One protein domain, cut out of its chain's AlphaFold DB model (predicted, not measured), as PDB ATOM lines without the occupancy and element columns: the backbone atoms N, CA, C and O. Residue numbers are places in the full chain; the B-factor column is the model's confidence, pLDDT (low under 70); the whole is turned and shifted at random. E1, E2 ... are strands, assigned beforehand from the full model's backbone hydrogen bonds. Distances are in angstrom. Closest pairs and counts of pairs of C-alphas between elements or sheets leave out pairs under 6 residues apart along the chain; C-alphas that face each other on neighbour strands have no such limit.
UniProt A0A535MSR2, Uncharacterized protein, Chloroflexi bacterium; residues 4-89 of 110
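What this domain is: This is residues 4 to 89 of the 110 residues of an uncharacterized protein of Chloroflexi bacterium (UniProt A0A535MSR2). The chain is wound in stacked turns, a short solenoid with a roughly triangular outline when seen along its winding axis. E3 and E4 each fold round a corner and stack one on the other, E1 and E2 stack on the other side of E3, and the loop of residues 24 to 28 reaches outward at one corner. The printed part has 86 residues with no named helix and four named strands, E1, E2, E3 and E4 along the chain, in one branched sheet of parallel neighbours. The class is all strand, though under half of the residues, 38 of 86, are in named elements. The whole is compact, with a radius of gyration of the C-alphas of 12.2 A and spans of 31 by 30 by 18 A.

Where its parts are: Start at C-alpha 4, at (187.841, 242.787, 126.767), and read through residues 4 to 19, which hold no named element. Find C-alpha 20 at (191.089, 233.932, 139.083), where E1 begins; it runs over residues 20 to 22, 6.6 A. After residues 23 to 40 comes E2, residues 41 to 45, 12.6 A. E3, residues 51 to 67, is the longest strand by residues, yet its end C-alphas are 11.8 A apart; it bends by 167 degrees at residue 54. E4, residues 76 to 88, spans 19.4 A, bends by 113 degrees at residue 82 and ends with C-alpha 88 at (209.914, 238.213, 142.726).

How they stand to each other: Look first at E3, which has three neighbours. E1, beside residues 51 to 53, and E2, beside residues 61 to 67, lie on one side of it, and E4, beside residues 52 to 67, on the other side. E1 and E3 are parallel, with N 53 and O 21 2.8 A apart, within hydrogen-bond range. E2 and E3 are parallel; C-alphas 42 and 63 face each other at 4.7 A, and N 44 and O 64 are within hydrogen-bond range at 2.8 A. E3 and E4 are parallel, with N 58 and O 80 at 2.8 A and N 85 and O 63 at 2.9 A, both within hydrogen-bond range. Residues 32 to 33 also pair, parallel, with residues 56 to 57 of E3. E1 is apart from E2 and from E4. The sheet is twisted, its C-alphas up to 6.5 A off the best plane.

The domain as a whole: The two C-alphas farthest apart are those of Gln 26 and Gly 88, 33.1 A. The printed part has no cut. The link from E1 to E2 is long, 18 residues; E2 to E3 is tight, and E3 to E4 is short. The mean pLDDT of the printed part is 73.1; look for values under 70 at residue 17, residues 22 to 30, 49 to 52 and 67 to 77, and residue 89.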
ATOM      1  N   TYR A   4     187.553 241.927 127.925       81.31
ATOM      2  CA  TYR A   4     187.841 242.787 126.767       81.31
ATOM      3  C   TYR A   4     188.346 244.148 127.203       81.31
ATOM      4  O   TYR A   4     187.631 244.908 127.855       81.31
ATOM      5  N   TYR A   5     189.556 244.479 126.764       83.69
ATOM      6  CA  TYR A   5     190.143 245.789 126.973       83.69
ATOM      7  C   TYR A   5     190.259 246.521 125.629       83.69
ATOM      8  O   TYR A   5     191.073 246.119 124.791       83.69
ATOM      9  N   PRO A   6     189.460 247.580 125.391       82.81
ATOM     10  CA  PRO A   6     189.569 248.381 124.174       82.81
ATOM     11  C   PRO A   6     190.916 249.115 124.120       82.81
ATOM     12  O   PRO A   6     191.665 249.139 125.096       82.81
ATOM     13  N   ALA A   7     191.231 249.736 122.980       76.06
ATOM     14  CA  ALA A   7     192.464 250.506 122.820       76.06
ATOM     15  C   ALA A   7     192.621 251.557 123.940       76.06
ATOM     16  O   ALA A   7     191.718 252.359 124.170       76.06
ATOM     17  N   GLY A   8     193.758 251.525 124.642       77.38
ATOM     18  CA  GLY A   8     194.034 252.367 125.812       77.38
ATOM     19  C   GLY A   8     193.550 251.799 127.154       77.38
ATOM     20  O   GLY A   8     193.927 252.327 128.196       77.38
ATOM     21  N   GLY A   9     192.753 250.726 127.161       80.12
ATOM     22  CA  GLY A   9     192.353 249.993 128.364       80.12
ATOM     23  C   GLY A   9     193.342 248.877 128.697       80.12
ATOM     24  O   GLY A   9     193.779 248.148 127.806       80.12
ATOM     25  N   CYS A  10     193.704 248.728 129.974       81.88
ATOM     26  CA  CYS A  10     194.756 247.799 130.397       81.88
ATOM     27  C   CYS A  10     194.360 247.033 131.647       81.88
ATOM     28  O   CYS A  10     193.814 247.609 132.590       81.88
ATOM     29  N   LEU A  11     194.670 245.736 131.663       81.81
ATOM     30  CA  LEU A  11     194.560 244.944 132.874       81.81
ATOM     31  C   LEU A  11     195.677 245.349 133.838       81.81
ATOM     32  O   LEU A  11     196.860 245.210 133.531       81.81
ATOM     33  N   THR A  12     195.277 245.827 135.010       84.38
ATOM     34  CA  THR A  12     196.173 246.063 136.138       84.38
ATOM     35  C   THR A  12     195.589 245.350 137.350       84.38
ATOM     36  O   THR A  12     194.585 245.783 137.911       84.38
ATOM     37  N   SER A  13     196.177 244.215 137.728       76.00
ATOM     38  CA  SER A  13     195.967 243.633 139.055       76.00
ATOM     39  C   SER A  13     197.221 243.866 139.895       76.00
ATOM     40  O   SER A  13     198.350 243.764 139.406       76.00
ATOM     41  N   GLY A  14     197.013 244.284 141.143       73.38
ATOM     42  CA  GLY A  14     198.078 244.463 142.128       73.38
ATOM     43  C   GLY A  14     198.273 243.210 142.979       73.38
ATOM     44  O   GLY A  14     197.538 242.237 142.850       73.38
ATOM     45  N   ASN A  15     199.228 243.259 143.907       71.62
ATOM     46  CA  ASN A  15     199.567 242.127 144.784       71.62
ATOM     47  C   ASN A  15     198.723 242.074 146.073       71.62
ATOM     48  O   ASN A  15     199.086 241.389 147.022       71.62
ATOM     49  N   SER A  16     197.639 242.848 146.155       74.50
ATOM     50  CA  SER A  16     196.792 242.917 147.357       74.50
ATOM     51  C   SER A  16     195.687 241.861 147.375       74.50
ATOM     52  O   SER A  16     195.039 241.678 148.400       74.50
ATOM     53  N   SER A  17     195.435 241.209 146.239       69.94
ATOM     54  CA  SER A  17     194.361 240.233 146.076       69.94
ATOM     55  C   SER A  17     194.692 239.224 144.988       69.94
ATOM     56  O   SER A  17     195.401 239.539 144.032       69.94
ATOM     57  N   ASP A  18     194.084 238.054 145.096       71.75
ATOM     58  CA  ASP A  18     194.179 237.000 144.098       71.75
ATOM     59  C   ASP A  18     193.137 237.175 142.996       71.75
ATOM     60  O   ASP A  18     191.983 237.526 143.250       71.75
ATOM     61  N   THR A  19     193.556 236.944 141.753       73.19
ATOM     62  CA  THR A  19     192.692 237.045 140.576       73.19
ATOM     63  C   THR A  19     192.601 235.691 139.892       73.19
ATOM     64  O   THR A  19     193.602 235.151 139.422       73.19
ATOM     65  N   TYR A  20     191.379 235.173 139.787       72.88
ATOM     66  CA  TYR A  20     191.089 233.932 139.083       72.88
ATOM     67  C   TYR A  20     190.132 234.213 137.929       72.88
ATOM     68  O   TYR A  20     188.994 234.625 138.147       72.88
ATOM     69  N   ILE A  21     190.601 234.012 136.699       70.06
ATOM     70  CA  ILE A  21     189.804 234.191 135.483       70.06
ATOM     71  C   ILE A  21     189.736 232.858 134.756       70.06
ATOM     72  O   ILE A  21     190.764 232.296 134.376       70.06
ATOM     73  N   PHE A  22     188.513 232.383 134.543       67.19
ATOM     74  CA  PHE A  22     188.223 231.127 133.870       67.19
ATOM     75  C   PHE A  22     187.320 231.403 132.671       67.19
ATOM     76  O   PHE A  22     186.248 231.977 132.828       67.19
ATOM     77  N   SER A  23     187.736 230.975 131.481       61.38
ATOM     78  CA  SER A  23     186.834 230.876 130.329       61.38
ATOM     79  C   SER A  23     185.983 229.608 130.472       61.38
ATOM     80  O   SER A  23     186.529 228.530 130.701       61.38
ATOM     81  N   GLY A  24     184.655 229.716 130.355       50.34
ATOM     82  CA  GLY A  24     183.727 228.580 130.479       50.34
ATOM     83  C   GLY A  24     183.932 227.453 129.444       50.34
ATOM     84  O   GLY A  24     184.664 227.605 128.474       50.34
ATOM     85  N   TYR A  25     183.266 226.313 129.680       49.44
ATOM     86  CA  TYR A  25     183.344 225.004 128.996       49.44
ATOM     87  C   TYR A  25     184.119 224.868 127.656       49.44
ATOM     88  O   TYR A  25     183.777 225.447 126.627       49.44
ATOM     89  N   GLN A  26     185.023 223.878 127.664       45.62
ATOM     90  CA  GLN A  26     185.415 222.975 126.566       45.62
ATOM     91  C   GLN A  26     186.238 223.467 125.379       45.62
ATOM     92  O   GLN A  26     186.729 222.608 124.651       45.62
ATOM     93  N   TYR A  27     186.466 224.760 125.181       45.34
ATOM     94  CA  TYR A  27     187.300 225.199 124.060       45.34
ATOM     95  C   TYR A  27     188.221 226.357 124.441       45.34
ATOM     96  O   TYR A  27     187.957 227.125 125.357       45.34
ATOM     97  N   ASP A  28     189.314 226.476 123.709       53.75
ATOM     98  CA  ASP A  28     190.286 227.560 123.735       53.75
ATOM     99  C   ASP A  28     189.697 228.906 123.286       53.75
ATOM    100  O   ASP A  28     189.714 229.231 122.099       53.75
ATOM    101  N   TRP A  29     189.186 229.745 124.191       63.66
ATOM    102  CA  TRP A  29     188.711 231.075 123.778       63.66
ATOM    103  C   TRP A  29     189.096 232.174 124.758       63.66
ATOM    104  O   TRP A  29     188.281 232.656 125.536       63.66
ATOM    105  N   VAL A  30     190.352 232.612 124.624       69.62
ATOM    106  CA  VAL A  30     190.909 233.905 125.061       69.62
ATOM    107  C   VAL A  30     190.360 234.411 126.403       69.62
ATOM    108  O   VAL A  30     189.313 235.054 126.449       69.62
ATOM    109  N   SER A  31     191.072 234.172 127.504       74.19
ATOM    110  CA  SER A  31     190.696 234.687 128.828       74.19
ATOM    111  C   SER A  31     190.789 236.215 128.883       74.19
ATOM    112  O   SER A  31     189.890 236.876 129.404       74.19
ATOM    113  N   VAL A  32     191.826 236.784 128.264       77.88
ATOM    114  CA  VAL A  32     192.052 238.231 128.171       77.88
ATOM    115  C   VAL A  32     192.397 238.600 126.741       77.88
ATOM    116  O   VAL A  32     193.304 238.010 126.158       77.88
ATOM    117  N   TYR A  33     191.697 239.585 126.181       82.69
ATOM    118  CA  TYR A  33     192.022 240.137 124.870       82.69
ATOM    119  C   TYR A  33     192.322 241.628 124.969       82.69
ATOM    120  O   TYR A  33     191.515 242.424 125.463       82.69
ATOM    121  N   GLN A  34     193.460 241.990 124.397       85.50
ATOM    122  CA  GLN A  34     193.870 243.342 124.083       85.50
ATOM    123  C   GLN A  34     194.209 243.411 122.589       85.50
ATOM    124  O   GLN A  34     194.959 242.571 122.085       85.50
ATOM    125  N   PRO A  35     193.674 244.399 121.855       84.12
ATOM    126  CA  PRO A  35     193.989 244.557 120.444       84.12
ATOM    127  C   PRO A  35     195.471 244.902 120.259       84.12
ATOM    128  O   PRO A  35     196.065 245.589 121.084       84.12
ATOM    129  N   ALA A  36     196.061 244.489 119.134       82.12
ATOM    130  CA  ALA A  36     197.480 244.719 118.842       82.12
ATOM    131  C   ALA A  36     197.880 246.205 118.767       82.12
ATOM    132  O   ALA A  36     199.033 246.551 118.956       82.12
ATOM    133  N   ALA A  37     196.939 247.123 118.554       84.31
ATOM    134  CA  ALA A  37     197.236 248.554 118.648       84.31
ATOM    135  C   ALA A  37     197.461 249.043 120.100       84.31
ATOM    136  O   ALA A  37     197.769 250.213 120.310       84.31
ATOM    137  N   ASN A  38     197.275 248.184 121.109       81.50
ATOM    138  CA  ASN A  38     197.313 248.546 122.522       81.50
ATOM    139  C   ASN A  38     198.678 248.201 123.143       81.50
ATOM    140  O   ASN A  38     198.917 247.070 123.563       81.50
ATOM    141  N   ALA A  39     199.580 249.186 123.187       81.94
ATOM    142  CA  ALA A  39     200.962 249.026 123.656       81.94
ATOM    143  C   ALA A  39     201.156 249.303 125.158       81.94
ATOM    144  O   ALA A  39     202.202 249.790 125.587       81.94
ATOM    145  N   CYS A  40     200.128 249.072 125.967       84.31
ATOM    146  CA  CYS A  40     200.155 249.491 127.358       84.31
ATOM    147  C   CYS A  40     200.818 248.486 128.308       84.31
ATOM    148  O   CYS A  40     201.061 247.328 127.966       84.31
ATOM    149  N   SER A  41     201.107 248.949 129.525       86.94
ATOM    150  CA  SER A  41     201.655 248.116 130.593       86.94
ATOM    151  C   SER A  41     200.541 247.321 131.269       86.94
ATOM    152  O   SER A  41     199.641 247.897 131.881       86.94
ATOM    153  N   VAL A  42     200.622 245.998 131.170       83.50
ATOM    154  CA  VAL A  42     199.776 245.054 131.899       83.50
ATOM    155  C   VAL A  42     200.509 244.621 133.161       83.50
ATOM    156  O   VAL A  42     201.670 244.220 133.083       83.50
ATOM    157  N   SER A  43     199.833 244.654 134.310       83.12
ATOM    158  CA  SER A  43     200.341 244.046 135.544       83.12
ATOM    159  C   SER A  43     199.456 242.879 135.963       83.12
ATOM    160  O   SER A  43     198.238 243.025 136.071       83.12
ATOM    161  N   LEU A  44     200.081 241.728 136.198       79.44
ATOM    162  CA  LEU A  44     199.460 240.531 136.749       79.44
ATOM    163  C   LEU A  44     200.057 240.302 138.138       79.44
ATOM    164  O   LEU A  44     201.141 239.732 138.282       79.44
ATOM    165  N   GLY A  45     199.364 240.820 139.144       75.75
ATOM    166  CA  GLY A  45     199.673 240.630 140.551       75.75
ATOM    167  C   GLY A  45     198.889 239.483 141.187       75.75
ATOM    168  O   GLY A  45     197.802 239.105 140.733       75.75
ATOM    169  N   ALA A  46     199.460 238.941 142.258       70.31
ATOM    170  CA  ALA A  46     198.818 237.994 143.164       70.31
ATOM    171  C   ALA A  46     199.223 238.323 144.606       70.31
ATOM    172  O   ALA A  46     200.361 238.748 144.839       70.31
ATOM    173  N   ALA A  47     198.311 238.133 145.560       72.44
ATOM    174  CA  ALA A  47     198.667 238.163 146.976       72.44
ATOM    175  C   ALA A  47     199.305 236.830 147.382       72.44
ATOM    176  O   ALA A  47     200.364 236.813 148.009       72.44
ATOM    177  N   GLU A  48     198.684 235.732 146.959       71.19
ATOM    178  CA  GLU A  48     199.109 234.364 147.226       71.19
ATOM    179  C   GLU A  48     199.115 233.541 145.929       71.19
ATOM    180  O   GLU A  48     200.171 233.049 145.528       71.19
ATOM    181  N   ASN A  49     197.991 233.469 145.204       68.25
ATOM    182  CA  ASN A  49     197.900 232.736 143.938       68.25
ATOM    183  C   ASN A  49     196.889 233.362 142.956       68.25
ATOM    184  O   ASN A  49     195.725 233.540 143.291       68.25
ATOM    185  N   SER A  50     197.302 233.644 141.716       69.56
ATOM    186  CA  SER A  50     196.416 234.123 140.640       69.56
ATOM    187  C   SER A  50     196.500 233.183 139.440       69.56
ATOM    188  O   SER A  50     197.596 232.826 139.006       69.56
ATOM    189  N   ALA A  51     195.352 232.839 138.853       69.56
ATOM    190  CA  ALA A  51     195.279 231.934 137.708       69.56
ATOM    191  C   ALA A  51     194.458 232.539 136.561       69.56
ATOM    192  O   ALA A  51     193.327 232.991 136.745       69.56
ATOM    193  N   TYR A  52     195.016 232.489 135.350       69.56
ATOM    194  CA  TYR A  52     194.349 232.914 134.118       69.56
ATOM    195  C   TYR A  52     194.164 231.698 133.216       69.56
ATOM    196  O   TYR A  52     195.025 231.383 132.401       69.56
ATOM    197  N   VAL A  53     193.054 230.982 133.374       70.12
ATOM    198  CA  VAL A  53     192.814 229.728 132.658       70.12
ATOM    199  C   VAL A  53     192.256 230.016 131.259       70.12
ATOM    200  O   VAL A  53     191.116 230.460 131.109       70.12
ATOM    201  N   GLY A  54     193.096 229.820 130.234       70.44
ATOM    202  CA  GLY A  54     192.842 230.171 128.823       70.44
ATOM    203  C   GLY A  54     193.995 230.944 128.155       70.44
ATOM    204  O   GLY A  54     195.075 231.062 128.732       70.44
ATOM    205  N   LEU A  55     193.783 231.465 126.936       76.00
ATOM    206  CA  LEU A  55     194.780 232.268 126.202       76.00
ATOM    207  C   LEU A  55     194.753 233.743 126.639       76.00
ATOM    208  O   LEU A  55     193.725 234.406 126.518       76.00
ATOM    209  N   PHE A  56     195.893 234.289 127.054       79.00
ATOM    210  CA  PHE A  56     196.074 235.728 127.244       79.00
ATOM    211  C   PHE A  56     196.629 236.348 125.955       79.00
ATOM    212  O   PHE A  56     197.773 236.090 125.582       79.00
ATOM    213  N   TYR A  57     195.826 237.152 125.257       83.12
ATOM    214  CA  TYR A  57     196.192 237.780 123.987       83.12
ATOM    215  C   TYR A  57     196.402 239.286 124.152       83.12
ATOM    216  O   TYR A  57     195.440 240.041 124.269       83.12
ATOM    217  N   ALA A  58     197.660 239.720 124.135       86.25
ATOM    218  CA  ALA A  58     198.072 241.116 124.248       86.25
ATOM    219  C   ALA A  58     199.390 241.390 123.494       86.25
ATOM    220  O   ALA A  58     200.391 241.792 124.090       86.25
ATOM    221  N   PRO A  59     199.427 241.183 122.167       86.62
ATOM    222  CA  PRO A  59     200.664 241.035 121.392       86.62
ATOM    223  C   PRO A  59     201.578 242.269 121.361       86.62
ATOM    224  O   PRO A  59     202.740 242.145 120.991       86.62
ATOM    225  N   SER A  60     201.085 243.452 121.731       87.69
ATOM    226  CA  SER A  60     201.883 244.686 121.768       87.69
ATOM    227  C   SER A  60     202.049 245.266 123.169       87.69
ATOM    228  O   SER A  60     202.760 246.253 123.330       87.69
ATOM    229  N   ALA A  61     201.446 244.639 124.180       85.69
ATOM    230  CA  ALA A  61     201.569 245.047 125.569       85.69
ATOM    231  C   ALA A  61     202.849 244.494 126.210       85.69
ATOM    232  O   ALA A  61     203.352 243.426 125.836       85.69
ATOM    233  N   SER A  62     203.330 245.204 127.230       87.56
ATOM    234  CA  SER A  62     204.346 244.694 128.152       87.56
ATOM    235  C   SER A  62     203.653 244.107 129.372       87.56
ATOM    236  O   SER A  62     202.984 244.833 130.106       87.56
ATOM    237  N   VAL A  63     203.804 242.800 129.580       84.25
ATOM    238  CA  VAL A  63     203.159 242.059 130.669       84.25
ATOM    239  C   VAL A  63     204.158 241.852 131.802       84.25
ATOM    240  O   VAL A  63     205.144 241.133 131.652       84.25
ATOM    241  N   ALA A  64     203.903 242.480 132.946       84.50
ATOM    242  CA  ALA A  64     204.677 242.304 134.166       84.50
ATOM    243  C   ALA A  64     203.927 241.376 135.127       84.50
ATOM    244  O   ALA A  64     202.844 241.714 135.602       84.50
ATOM    245  N   ILE A  65     204.509 240.217 135.422       79.50
ATOM    246  CA  ILE A  65     203.997 239.271 136.414       79.50
ATOM    247  C   ILE A  65     204.771 239.497 137.709       79.50
ATOM    248  O   ILE A  65     205.980 239.255 137.783       79.50
ATOM    249  N   THR A  66     204.075 239.998 138.723       75.81
ATOM    250  CA  THR A  66     204.645 240.304 140.035       75.81
ATOM    251  C   THR A  66     204.026 239.385 141.070       75.81
ATOM    252  O   THR A  66     202.851 239.518 141.393       75.81
ATOM    253  N   SER A  67     204.813 238.461 141.610       68.19
ATOM    254  CA  SER A  67     204.361 237.601 142.702       68.19
ATOM    255  C   SER A  67     205.513 237.304 143.651       68.19
ATOM    256  O   SER A  67     206.652 237.078 143.236       68.19
ATOM    257  N   SER A  68     205.214 237.323 144.950       65.62
ATOM    258  CA  SER A  68     206.145 236.845 145.978       65.62
ATOM    259  C   SER A  68     206.246 235.314 145.992       65.62
ATOM    260  O   SER A  68     207.232 234.769 146.491       65.62
ATOM    261  N   TYR A  69     205.278 234.638 145.369       62.44
ATOM    262  CA  TYR A  69     205.216 233.195 145.195       62.44
ATOM    263  C   TYR A  69     205.476 232.808 143.742       62.44
ATOM    264  O   TYR A  69     205.284 233.591 142.810       62.44
ATOM    265  N   VAL A  70     205.914 231.568 143.540       56.88
ATOM    266  CA  VAL A  70     206.020 230.987 142.203       56.88
ATOM    267  C   VAL A  70     204.609 230.963 141.620       56.88
ATOM    268  O   VAL A  70     203.754 230.260 142.143       56.88
ATOM    269  N   ALA A  71     204.342 231.768 140.589       54.66
ATOM    270  CA  ALA A  71     203.038 231.764 139.935       54.66
ATOM    271  C   ALA A  71     202.763 230.352 139.384       54.66
ATOM    272  O   ALA A  71     203.397 229.935 138.411       54.66
ATOM    273  N   GLU A  72     201.857 229.605 140.022       50.34
ATOM    274  CA  GLU A  72     201.450 228.271 139.580       50.34
ATOM    275  C   GLU A  72     200.386 228.407 138.492       50.34
ATOM    276  O   GLU A  72     199.181 228.338 138.710       50.34
ATOM    277  N   ALA A  73     200.852 228.623 137.267       50.19
ATOM    278  CA  ALA A  73     200.006 228.590 136.089       50.19
ATOM    279  C   ALA A  73     199.828 227.143 135.613       50.19
ATOM    280  O   ALA A  73     200.319 226.766 134.553       50.19
ATOM    281  N   ALA A  74     199.111 226.321 136.376       40.53
ATOM    282  CA  ALA A  74     198.757 224.984 135.906       40.53
ATOM    283  C   ALA A  74     197.609 224.977 134.869       40.53
ATOM    284  O   ALA A  74     197.229 223.917 134.381       40.53
ATOM    285  N   GLY A  75     197.070 226.151 134.503       46.50
ATOM    286  CA  GLY A  75     195.924 226.270 133.594       46.50
ATOM    287  C   GLY A  75     195.994 227.370 132.528       46.50
ATOM    288  O   GLY A  75     195.026 227.535 131.791       46.50
ATOM    289  N   THR A  76     197.081 228.142 132.391       51.12
ATOM    290  CA  THR A  76     197.145 229.133 131.296       51.12
ATOM    291  C   THR A  76     197.306 228.405 129.963       51.12
ATOM    292  O   THR A  76     198.340 227.786 129.722       51.12
ATOM    293  N   GLY A  77     196.320 228.517 129.072       56.06
ATOM    294  CA  GLY A  77     196.383 227.973 127.709       56.06
ATOM    295  C   GLY A  77     197.428 228.667 126.822       56.06
ATOM    296  O   GLY A  77     197.697 228.212 125.716       56.06
ATOM    297  N   GLY A  78     198.033 229.764 127.299       70.44
ATOM    298  CA  GLY A  78     199.172 230.443 126.678       70.44
ATOM    299  C   GLY A  78     199.179 231.953 126.939       70.44
ATOM    300  O   GLY A  78     198.167 232.526 127.341       70.44
ATOM    301  N   LEU A  79     200.316 232.605 126.679       76.62
ATOM    302  CA  LEU A  79     200.486 234.062 126.733       76.62
ATOM    303  C   LEU A  79     201.102 234.554 125.419       76.62
ATOM    304  O   LEU A  79     202.202 234.141 125.057       76.62
ATOM    305  N   ILE A  80     200.408 235.455 124.724       83.50
ATOM    306  CA  ILE A  80     200.922 236.191 123.565       83.50
ATOM    307  C   ILE A  80     201.086 237.645 123.994       83.50
ATOM    308  O   ILE A  80     200.097 238.357 124.155       83.50
ATOM    309  N   ALA A  81     202.333 238.074 124.179       84.50
ATOM    310  CA  ALA A  81     202.686 239.416 124.626       84.50
ATOM    311  C   ALA A  81     203.872 239.978 123.836       84.50
ATOM    312  O   ALA A  81     204.686 239.213 123.319       84.50
ATOM    313  N   GLY A  82     203.979 241.309 123.768       85.19
ATOM    314  CA  GLY A  82     205.121 241.979 123.140       85.19
ATOM    315  C   GLY A  82     206.390 241.844 123.981       85.19
ATOM    316  O   GLY A  82     207.481 241.632 123.454       85.19
ATOM    317  N   SER A  83     206.243 241.906 125.305       84.00
ATOM    318  CA  SER A  83     207.285 241.511 126.250       84.00
ATOM    319  C   SER A  83     206.677 240.925 127.524       84.00
ATOM    320  O   SER A  83     205.539 241.238 127.879       84.00
ATOM    321  N   VAL A  84     207.439 240.064 128.203       80.62
ATOM    322  CA  VAL A  84     207.053 239.461 129.484       80.62
ATOM    323  C   VAL A  84     208.188 239.661 130.479       80.62
ATOM    324  O   VAL A  84     209.331 239.311 130.192       80.62
ATOM    325  N   ALA A  85     207.870 240.217 131.644       82.94
ATOM    326  CA  ALA A  85     208.803 240.408 132.745       82.94
ATOM    327  C   ALA A  85     208.275 239.723 134.007       82.94
ATOM    328  O   ALA A  85     207.094 239.824 134.330       82.94
ATOM    329  N   PHE A  86     209.171 239.063 134.739       77.19
ATOM    330  CA  PHE A  86     208.877 238.451 136.031       77.19
ATOM    331  C   PHE A  86     209.634 239.197 137.125       77.19
ATOM    332  O   PHE A  86     210.810 239.521 136.959       77.19
ATOM    333  N   SER A  87     208.967 239.462 138.241       76.38
ATOM    334  CA  SER A  87     209.556 240.106 139.414       76.38
ATOM    335  C   SER A  87     209.133 239.361 140.676       76.38
ATOM    336  O   SER A  87     207.942 239.116 140.870       76.38
ATOM    337  N   GLY A  88     210.101 239.057 141.544       73.62
ATOM    338  CA  GLY A  88     209.914 238.213 142.726       73.62
ATOM    339  C   GLY A  88     210.474 236.809 142.503       73.62
ATOM    340  O   GLY A  88     211.612 236.667 142.050       73.62
ATOM    341  N   ALA A  89     209.698 235.775 142.829       67.00
ATOM    342  CA  ALA A  89     210.090 234.394 142.557       67.00
ATOM    343  C   ALA A  89     209.973 234.086 141.054       67.00
ATOM    344  O   ALA A  89     209.003 234.473 140.402       67.00
TER     345      ALA A  89